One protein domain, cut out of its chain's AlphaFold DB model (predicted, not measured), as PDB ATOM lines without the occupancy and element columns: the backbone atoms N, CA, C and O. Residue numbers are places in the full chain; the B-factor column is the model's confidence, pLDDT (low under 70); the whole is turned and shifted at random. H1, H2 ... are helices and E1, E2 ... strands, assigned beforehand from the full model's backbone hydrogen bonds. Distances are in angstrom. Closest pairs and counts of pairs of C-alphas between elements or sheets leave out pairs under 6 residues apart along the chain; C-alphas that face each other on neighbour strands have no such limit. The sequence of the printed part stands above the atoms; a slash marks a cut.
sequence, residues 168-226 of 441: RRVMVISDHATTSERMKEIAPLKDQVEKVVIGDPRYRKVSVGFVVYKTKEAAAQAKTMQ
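Overview. This is residues 168 to 226 of the 441 residues of a protein of Entamoeba histolytica HM-3:IMSS (UniProt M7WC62). A strongly twisted sheet of three strands has two short helices, H1 and H2, over one face, with the other face bare of named helices. H1 crosses the strands, while H2 runs along them near one end of the long axis; the turn of the E2 and E3 hairpin, round Tyr 203, makes the other end. The printed part has 59 residues, with two named helices and three named strands in the order E1, H1, E2, E3, H2; the sheet's order is E1, E3, E2, all antiparallel, and the class is mixed, helices and strands. It is compact, with a radius of gyration of the C-alphas of 10.8 A, yet elongated, with spans of 33 by 17 by 17 A.

Arrangement. Start at E1, residues 170 to 175, an edge strand, antiparallel to the inner strand E3, residues 207 to 213, at 150 degrees; look for N 173 and O 209, 2.8 A apart and within hydrogen-bond range. Next comes H1, residues 180 to 186, on the sheet at a height over the sheet of 7.6 A. H1 lies over E3 and runs across the strands, at 71 degrees to E3 on the local plane; E2, residues 193 to 198, only just falls short of lying under it, with 2 of the C-alphas of H1 on it. The closest C-alphas of H1 and E2 are those of Ser 180 and Val 196, 5.7 A apart. E2, the other edge strand, forms a hairpin with E3, antiparallel at 157 degrees; N 210 and O 197 are within hydrogen-bond range at 2.7 A. E1, H1 and E2 make a split strand-helix-strand unit, two strands running the same way with E3 between them, and its crossover is right-handed. Last comes H2, residues 216 to 224, on the same face as H1, with a height over the sheet of 8.0 A. H2 lies over E1 and only just over E3, with 3 of its C-alphas on E3, and runs along the strands, at 23 degrees to E1 on the local plane. The closest C-alphas of H2 and E1 are those of Ala 219 and Val 170, 6.2 A apart. H1 and H2 are apart. In both helices every O i to N i+4 pair is within hydrogen-bond range.

Along the chain. Find C-alpha 170 at (116.037, 98.990, 74.932); from there E1 runs 16.0 A to C-alpha 175. H1 spans 10.1 A and E2 13.7 A. E3 begins at C-alpha 207, at (124.623, 85.686, 77.063), and runs 18.9 A. H2 runs 12.6 A and ends at C-alpha 224, at (114.413, 102.041, 87.575).

Size, cuts and confidence. The two C-alphas farthest apart are those of Tyr 203 and Glu 217, at 32.6 A. The printed part has no cut and no long link. Mean pLDDT of the printed part is 74.6; look for values under 70 at residues 168, 175 to 179, 199 to 207 and 226.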
ATOM      1  N   ARG A 168     116.299 104.336  73.268       64.50
ATOM      2  CA  ARG A 168     115.841 104.415  74.664       64.50
ATOM      3  C   ARG A 168     114.846 103.321  75.076       64.50
ATOM      4  O   ARG A 168     114.794 103.017  76.269       64.50
ATOM      5  N   ARG A 169     114.141 102.683  74.133       76.75
ATOM      6  CA  ARG A 169     113.221 101.541  74.338       76.75
ATOM      7  C   ARG A 169     113.923 100.239  74.733       76.75
ATOM      8  O   ARG A 169     113.258  99.252  75.045       76.75
ATOM      9  N   VAL A 170     115.257 100.211  74.709       75.88
ATOM     10  CA  VAL A 170     116.037  98.990  74.932       75.88
ATOM     11  C   VAL A 170     116.657  98.954  76.325       75.88
ATOM     12  O   VAL A 170     117.215  99.939  76.824       75.88
ATOM     13  N   MET A 171     116.611  97.769  76.930       77.12
ATOM     14  CA  MET A 171     117.340  97.409  78.139       77.12
ATOM     15  C   MET A 171     118.297  96.250  77.843       77.12
ATOM     16  O   MET A 171     117.963  95.325  77.107       77.12
ATOM     17  N   VAL A 172     119.504  96.302  78.409       77.19
ATOM     18  CA  VAL A 172     120.496  95.229  78.270       77.19
ATOM     19  C   VAL A 172     120.424  94.331  79.498       77.19
ATOM     20  O   VAL A 172     120.575  94.807  80.621       77.19
ATOM     21  N   ILE A 173     120.209  93.041  79.267       75.50
ATOM     22  CA  ILE A 173     120.235  91.981  80.272       75.50
ATOM     23  C   ILE A 173     121.408  91.063  79.956       75.50
ATOM     24  O   ILE A 173     121.667  90.740  78.803       75.50
ATOM     25  N   SER A 174     122.122  90.612  80.973       73.06
ATOM     26  CA  SER A 174     123.142  89.580  80.829       73.06
ATOM     27  C   SER A 174     122.728  88.393  81.690       73.06
ATOM     28  O   SER A 174     122.570  88.609  82.878       73.06
ATOM     29  N   ASP A 175     122.557  87.189  81.146       69.06
ATOM     30  CA  ASP A 175     122.224  85.991  81.938       69.06
ATOM     31  C   ASP A 175     123.083  84.791  81.505       69.06
ATOM     32  O   ASP A 175     123.491  84.666  80.349       69.06
ATOM     33  N   HIS A 176     123.403  83.917  82.453       62.91
ATOM     34  CA  HIS A 176     124.142  82.676  82.232       62.91
ATOM     35  C   HIS A 176     123.326  81.631  81.463       62.91
ATOM     36  O   HIS A 176     123.902  80.755  80.817       62.91
ATOM     37  N   ALA A 177     121.998  81.717  81.521       54.62
ATOM     38  CA  ALA A 177     121.107  80.857  80.763       54.62
ATOM     39  C   ALA A 177     120.651  81.547  79.470       54.62
ATOM     40  O   ALA A 177     120.355  82.737  79.419       54.62
ATOM     41  N   THR A 178     120.669  80.787  78.388       61.84
ATOM     42  CA  THR A 178     121.000  81.282  77.048       61.84
ATOM     43  C   THR A 178     119.791  81.510  76.133       61.84
ATOM     44  O   THR A 178     119.983  81.641  74.924       61.84
ATOM     45  N   THR A 179     118.560  81.554  76.661       67.38
ATOM     46  CA  THR A 179     117.332  81.629  75.843       67.38
ATOM     47  C   THR A 179     116.648  82.995  75.897       67.38
ATOM     48  O   THR A 179     116.640  83.686  76.916       67.38
ATOM     49  N   SER A 180     116.049  83.389  74.771       71.12
ATOM     50  CA  SER A 180     115.303  84.645  74.617       71.12
ATOM     51  C   SER A 180     114.055  84.658  75.497       71.12
ATOM     52  O   SER A 180     113.691  85.700  76.031       71.12
ATOM     53  N   GLU A 181     113.439  83.491  75.678       76.62
ATOM     54  CA  GLU A 181     112.293  83.257  76.559       76.62
ATOM     55  C   GLU A 181     112.641  83.568  78.013       76.62
ATOM     56  O   GLU A 181     111.983  84.395  78.637       76.62
ATOM     57  N   ARG A 182     113.746  83.019  78.522       76.75
ATOM     58  CA  ARG A 182     114.189  83.291  79.892       76.75
ATOM     59  C   ARG A 182     114.551  84.758  80.103       76.75
ATOM     60  O   ARG A 182     114.205  85.354  81.116       76.75
ATOM     61  N   MET A 183     115.208  85.374  79.125       77.69
ATOM     62  CA  MET A 183     115.498  86.807  79.179       77.69
ATOM     63  C   MET A 183     114.224  87.664  79.171       77.69
ATOM     64  O   MET A 183     114.221  88.739  79.765       77.69
ATOM     65  N   LYS A 184     113.140  87.190  78.544       81.38
ATOM     66  CA  LYS A 184     111.819  87.829  78.607       81.38
ATOM     67  C   LYS A 184     111.155  87.638  79.974       81.38
ATOM     68  O   LYS A 184     110.509  88.562  80.450       81.38
ATOM     69  N   GLU A 185     111.325  86.479  80.605       81.62
ATOM     70  CA  GLU A 185     110.788  86.190  81.943       81.62
ATOM     71  C   GLU A 185     111.447  87.030  83.039       81.62
ATOM     72  O   GLU A 185     110.763  87.510  83.940       81.62
ATOM     73  N   ILE A 186     112.764  87.225  82.951       79.06
ATOM     74  CA  ILE A 186     113.537  87.979  83.945       79.06
ATOM     75  C   ILE A 186     113.423  89.499  83.714       79.06
ATOM     76  O   ILE A 186     113.725  90.298  84.601       79.06
ATOM     77  N   ALA A 187     112.976  89.933  82.532       80.25
ATOM     78  CA  ALA A 187     112.788  91.348  82.240       80.25
ATOM     79  C   ALA A 187     111.668  91.965  83.108       80.25
ATOM     80  O   ALA A 187     110.540  91.460  83.107       80.25
ATOM     81  N   PRO A 188     111.916  93.103  83.792       82.75
ATOM     82  CA  PRO A 188     110.856  93.875  84.436       82.75
ATOM     83  C   PRO A 188     109.794  94.279  83.411       82.75
ATOM     84  O   PRO A 188     110.123  94.504  82.249       82.75
ATOM     85  N   LEU A 189     108.531  94.412  83.824       84.50
ATOM     86  CA  LEU A 189     107.424  94.785  82.928       84.50
ATOM     87  C   LEU A 189     107.304  93.863  81.694       84.50
ATOM     88  O   LEU A 189     107.156  94.337  80.567       84.50
ATOM     89  N   LYS A 190     107.354  92.539  81.898       84.62
ATOM     90  CA  LYS A 190     107.302  91.508  80.840       84.62
ATOM     91  C   LYS A 190     106.179  91.688  79.803       84.62
ATOM     92  O   LYS A 190     106.380  91.390  78.629       84.62
ATOM     93  N   ASP A 191     105.026  92.229  80.200       87.56
ATOM     94  CA  ASP A 191     103.866  92.446  79.315       87.56
ATOM     95  C   ASP A 191     104.076  93.617  78.331       87.56
ATOM     96  O   ASP A 191     103.426  93.722  77.281       87.56
ATOM     97  N   GLN A 192     105.027  94.493  78.661       88.75
ATOM     98  CA  GLN A 192     105.487  95.600  77.828       88.75
ATOM     99  C   GLN A 192     106.699  95.219  76.969       88.75
ATOM    100  O   GLN A 192     107.152  96.045  76.178       88.75
ATOM    101  N   VAL A 193     107.222  93.992  77.085       86.38
ATOM    102  CA  VAL A 193     108.314  93.501  76.235       86.38
ATOM    103  C   VAL A 193     107.758  93.096  74.875       86.38
ATOM    104  O   VAL A 193     106.930  92.189  74.765       86.38
ATOM    105  N   GLU A 194     108.250  93.754  73.833       84.62
ATOM    106  CA  GLU A 194     107.917  93.453  72.444       84.62
ATOM    107  C   GLU A 194     108.747  92.275  71.935       84.62
ATOM    108  O   GLU A 194     108.197  91.261  71.504       84.62
ATOM    109  N   LYS A 195     110.075  92.367  72.060       83.19
ATOM    110  CA  LYS A 195     110.990  91.305  71.637       83.19
ATOM    111  C   LYS A 195     112.270  91.269  72.458       83.19
ATOM    112  O   LYS A 195     112.638  92.231  73.132       83.19
ATOM    113  N   VAL A 196     112.966  90.141  72.364       79.12
ATOM    114  CA  VAL A 196     114.293  89.952  72.948       79.12
ATOM    115  C   VAL A 196     115.256  89.535  71.852       79.12
ATOM    116  O   VAL A 196     115.095  88.483  71.238       79.12
ATOM    117  N   VAL A 197     116.278  90.356  71.639       75.25
ATOM    118  CA  VAL A 197     117.376  90.061  70.724       75.25
ATOM    119  C   VAL A 197     118.550  89.584  71.556       75.25
ATOM    120  O   VAL A 197     119.169  90.367  72.274       75.25
ATOM    121  N   ILE A 198     118.877  88.301  71.474       72.12
ATOM    122  CA  ILE A 198     120.102  87.799  72.093       72.12
ATOM    123  C   ILE A 198     121.246  88.211  71.177       72.12
ATOM    124  O   ILE A 198     121.278  87.839  70.005       72.12
ATOM    125  N   GLY A 199     122.174  89.012  71.694       63.06
ATOM    126  CA  GLY A 199     123.425  89.243  70.992       63.06
ATOM    127  C   GLY A 199     124.114  87.905  70.765       63.06
ATOM    128  O   GLY A 199     124.042  87.033  71.630       63.06
ATOM    129  N   ASP A 200     124.780  87.760  69.617       56.84
ATOM    130  CA  ASP A 200     125.611  86.595  69.301       56.84
ATOM    131  C   ASP A 200     126.363  86.182  70.582       56.84
ATOM    132  O   ASP A 200     127.039  87.065  71.139       56.84
ATOM    133  N   PRO A 201     126.140  84.969  71.142       51.59
ATOM    134  CA  PRO A 201     126.670  84.545  72.436       51.59
ATOM    135  C   PRO A 201     128.193  84.470  72.339       51.59
ATOM    136  O   PRO A 201     128.810  83.427  72.154       51.59
ATOM    137  N   ARG A 202     128.819  85.641  72.394       52.16
ATOM    138  CA  ARG A 202     130.235  85.848  72.162       52.16
ATOM    139  C   ARG A 202     130.957  85.409  73.410       52.16
ATOM    140  O   ARG A 202     131.130  86.236  74.297       52.16
ATOM    141  N   TYR A 203     131.351  84.137  73.459       50.44
ATOM    142  CA  TYR A 203     132.473  83.571  74.236       50.44
ATOM    143  C   TYR A 203     132.544  83.915  75.731       50.44
ATOM    144  O   TYR A 203     133.524  83.621  76.411       50.44
ATOM    145  N   ARG A 204     131.503  84.538  76.269       49.88
ATOM    146  CA  ARG A 204     131.307  84.827  77.675       49.88
ATOM    147  C   ARG A 204     130.463  83.693  78.224       49.88
ATOM    148  O   ARG A 204     129.545  83.220  77.563       49.88
ATOM    149  N   LYS A 205     130.702  83.323  79.481       54.38
ATOM    150  CA  LYS A 205     129.824  82.414  80.244       54.38
ATOM    151  C   LYS A 205     128.399  82.975  80.441       54.38
ATOM    152  O   LYS A 205     127.620  82.372  81.165       54.38
ATOM    153  N   VAL A 206     128.107  84.148  79.874       61.69
ATOM    154  CA  VAL A 206     126.902  84.957  80.038       61.69
ATOM    155  C   VAL A 206     126.483  85.436  78.651       61.69
ATOM    156  O   VAL A 206     127.265  86.096  77.961       61.69
ATOM    157  N   SER A 207     125.257  85.122  78.251       68.00
ATOM    158  CA  SER A 207     124.623  85.686  77.063       68.00
ATOM    159  C   SER A 207     124.161  87.107  77.354       68.00
ATOM    160  O   SER A 207     123.605  87.383  78.413       68.00
ATOM    161  N   VAL A 208     124.369  88.015  76.402       74.19
ATOM    162  CA  VAL A 208     123.858  89.388  76.495       74.19
ATOM    163  C   VAL A 208     122.590  89.487  75.659       74.19
ATOM    164  O   VAL A 208     122.643  89.406  74.435       74.19
ATOM    165  N   GLY A 209     121.459  89.652  76.329       76.44
ATOM    166  CA  GLY A 209     120.161  89.953  75.749       76.44
ATOM    167  C   GLY A 209     119.900  91.445  75.666       76.44
ATOM    168  O   GLY A 209     120.223  92.215  76.568       76.44
ATOM    169  N   PHE A 210     119.263  91.852  74.585       79.06
ATOM    170  CA  PHE A 210     118.709  93.179  74.407       79.06
ATOM    171  C   PHE A 210     117.191  93.051  74.410       79.06
ATOM    172  O   PHE A 210     116.603  92.518  73.470       79.06
ATOM    173  N   VAL A 211     116.571  93.506  75.491       82.06
ATOM    174  CA  VAL A 211     115.121  93.505  75.672       82.06
ATOM    175  C   VAL A 211     114.567  94.804  75.114       82.06
ATOM    176  O   VAL A 211     114.975  95.884  75.542       82.06
ATOM    177  N   VAL A 212     113.654  94.693  74.157       82.19
ATOM    178  CA  VAL A 212     113.003  95.823  73.499       82.19
ATOM    179  C   VAL A 212     111.590  95.955  74.055       82.19
ATOM    180  O   VAL A 212     110.784  95.029  73.950       82.19
ATOM    181  N   TYR A 213     111.297  97.101  74.662       85.00
ATOM    182  CA  TYR A 213     109.974  97.432  75.192       85.00
ATOM    183  C   TYR A 213     109.121  98.130  74.143       85.00
ATOM    184  O   TYR A 213     109.662  98.807  73.274       85.00
ATOM    185  N   LYS A 214     107.794  98.032  74.258       86.00
ATOM    186  CA  LYS A 214     106.826  98.709  73.379       86.00
ATOM    187  C   LYS A 214     106.979 100.233  73.386       86.00
ATOM    188  O   LYS A 214     106.843 100.861  72.342       86.00
ATOM    189  N   THR A 215     107.292 100.830  74.541       84.12
ATOM    190  CA  THR A 215     107.437 102.289  74.684       84.12
ATOM    191  C   THR A 215     108.701 102.692  75.447       84.12
ATOM    192  O   THR A 215     109.334 101.885  76.137       84.12
ATOM    193  N   LYS A 216     109.087 103.964  75.302       81.38
ATOM    194  CA  LYS A 216     110.283 104.557  75.923       81.38
ATOM    195  C   LYS A 216     110.112 104.658  77.439       81.38
ATOM    196  O   LYS A 216     111.046 104.394  78.194       81.38
ATOM    197  N   GLU A 217     108.902 104.990  77.875       84.69
ATOM    198  CA  GLU A 217     108.513 105.137  79.276       84.69
ATOM    199  C   GLU A 217     108.578 103.783  79.984       84.69
ATOM    200  O   GLU A 217     109.149 103.690  81.070       84.69
ATOM    201  N   ALA A 218     108.094 102.718  79.334       84.56
ATOM    202  CA  ALA A 218     108.187 101.358  79.856       84.56
ATOM    203  C   ALA A 218     109.649 100.920  80.035       84.56
ATOM    204  O   ALA A 218     110.008 100.373  81.076       84.56
ATOM    205  N   ALA A 219     110.523 101.219  79.067       80.44
ATOM    206  CA  ALA A 219     111.950 100.925  79.192       80.44
ATOM    207  C   ALA A 219     112.627 101.731  80.314       80.44
ATOM    208  O   ALA A 219     113.478 101.198  81.029       80.44
ATOM    209  N   ALA A 220     112.268 103.007  80.487       80.69
ATOM    210  CA  ALA A 220     112.786 103.846  81.567       80.69
ATOM    211  C   ALA A 220     112.329 103.338  82.944       80.69
ATOM    212  O   ALA A 220     113.151 103.181  83.847       80.69
ATOM    213  N   GLN A 221     111.050 102.989  83.077       84.00
ATOM    214  CA  GLN A 221     110.489 102.417  84.297       84.00
ATOM    215  C   GLN A 221     111.138 101.064  84.626       84.00
ATOM    216  O   GLN A 221     111.577 100.854  85.758       84.00
ATOM    217  N   ALA A 222     111.311 100.186  83.633       81.56
ATOM    218  CA  ALA A 222     112.009  98.913  83.800       81.56
ATOM    219  C   ALA A 222     113.458  99.092  84.287       81.56
ATOM    220  O   ALA A 222     113.902  98.362  85.173       81.56
ATOM    221  N   LYS A 223     114.178 100.103  83.775       77.38
ATOM    222  CA  LYS A 223     115.536 100.452  84.234       77.38
ATOM    223  C   LYS A 223     115.559 100.896  85.701       77.38
ATOM    224  O   LYS A 223     116.524 100.596  86.396       77.38
ATOM    225  N   THR A 224     114.521 101.591  86.172       77.69
ATOM    226  CA  THR A 224     114.413 102.041  87.575       77.69
ATOM    227  C   THR A 224     113.946 100.954  88.543       77.69
ATOM    228  O   THR A 224     114.291 101.009  89.717       77.69
ATOM    229  N   MET A 225     113.198  99.955  88.064       74.94
ATOM    230  CA  MET A 225     112.664  98.855  88.879       74.94
ATOM    231  C   MET A 225     113.706  97.793  89.256       74.94
ATOM    232  O   MET A 225     113.405  96.912  90.057       74.94
ATOM    233  N   GLN A 226     114.921  97.847  88.703       65.94
ATOM    234  CA  GLN A 226     115.980  96.920  89.097       65.94
ATOM    235  C   GLN A 226     116.451  97.206  90.527       65.94
ATOM    236  O   GLN A 226     117.053  98.246  90.802       65.94
TER     237      GLN A 226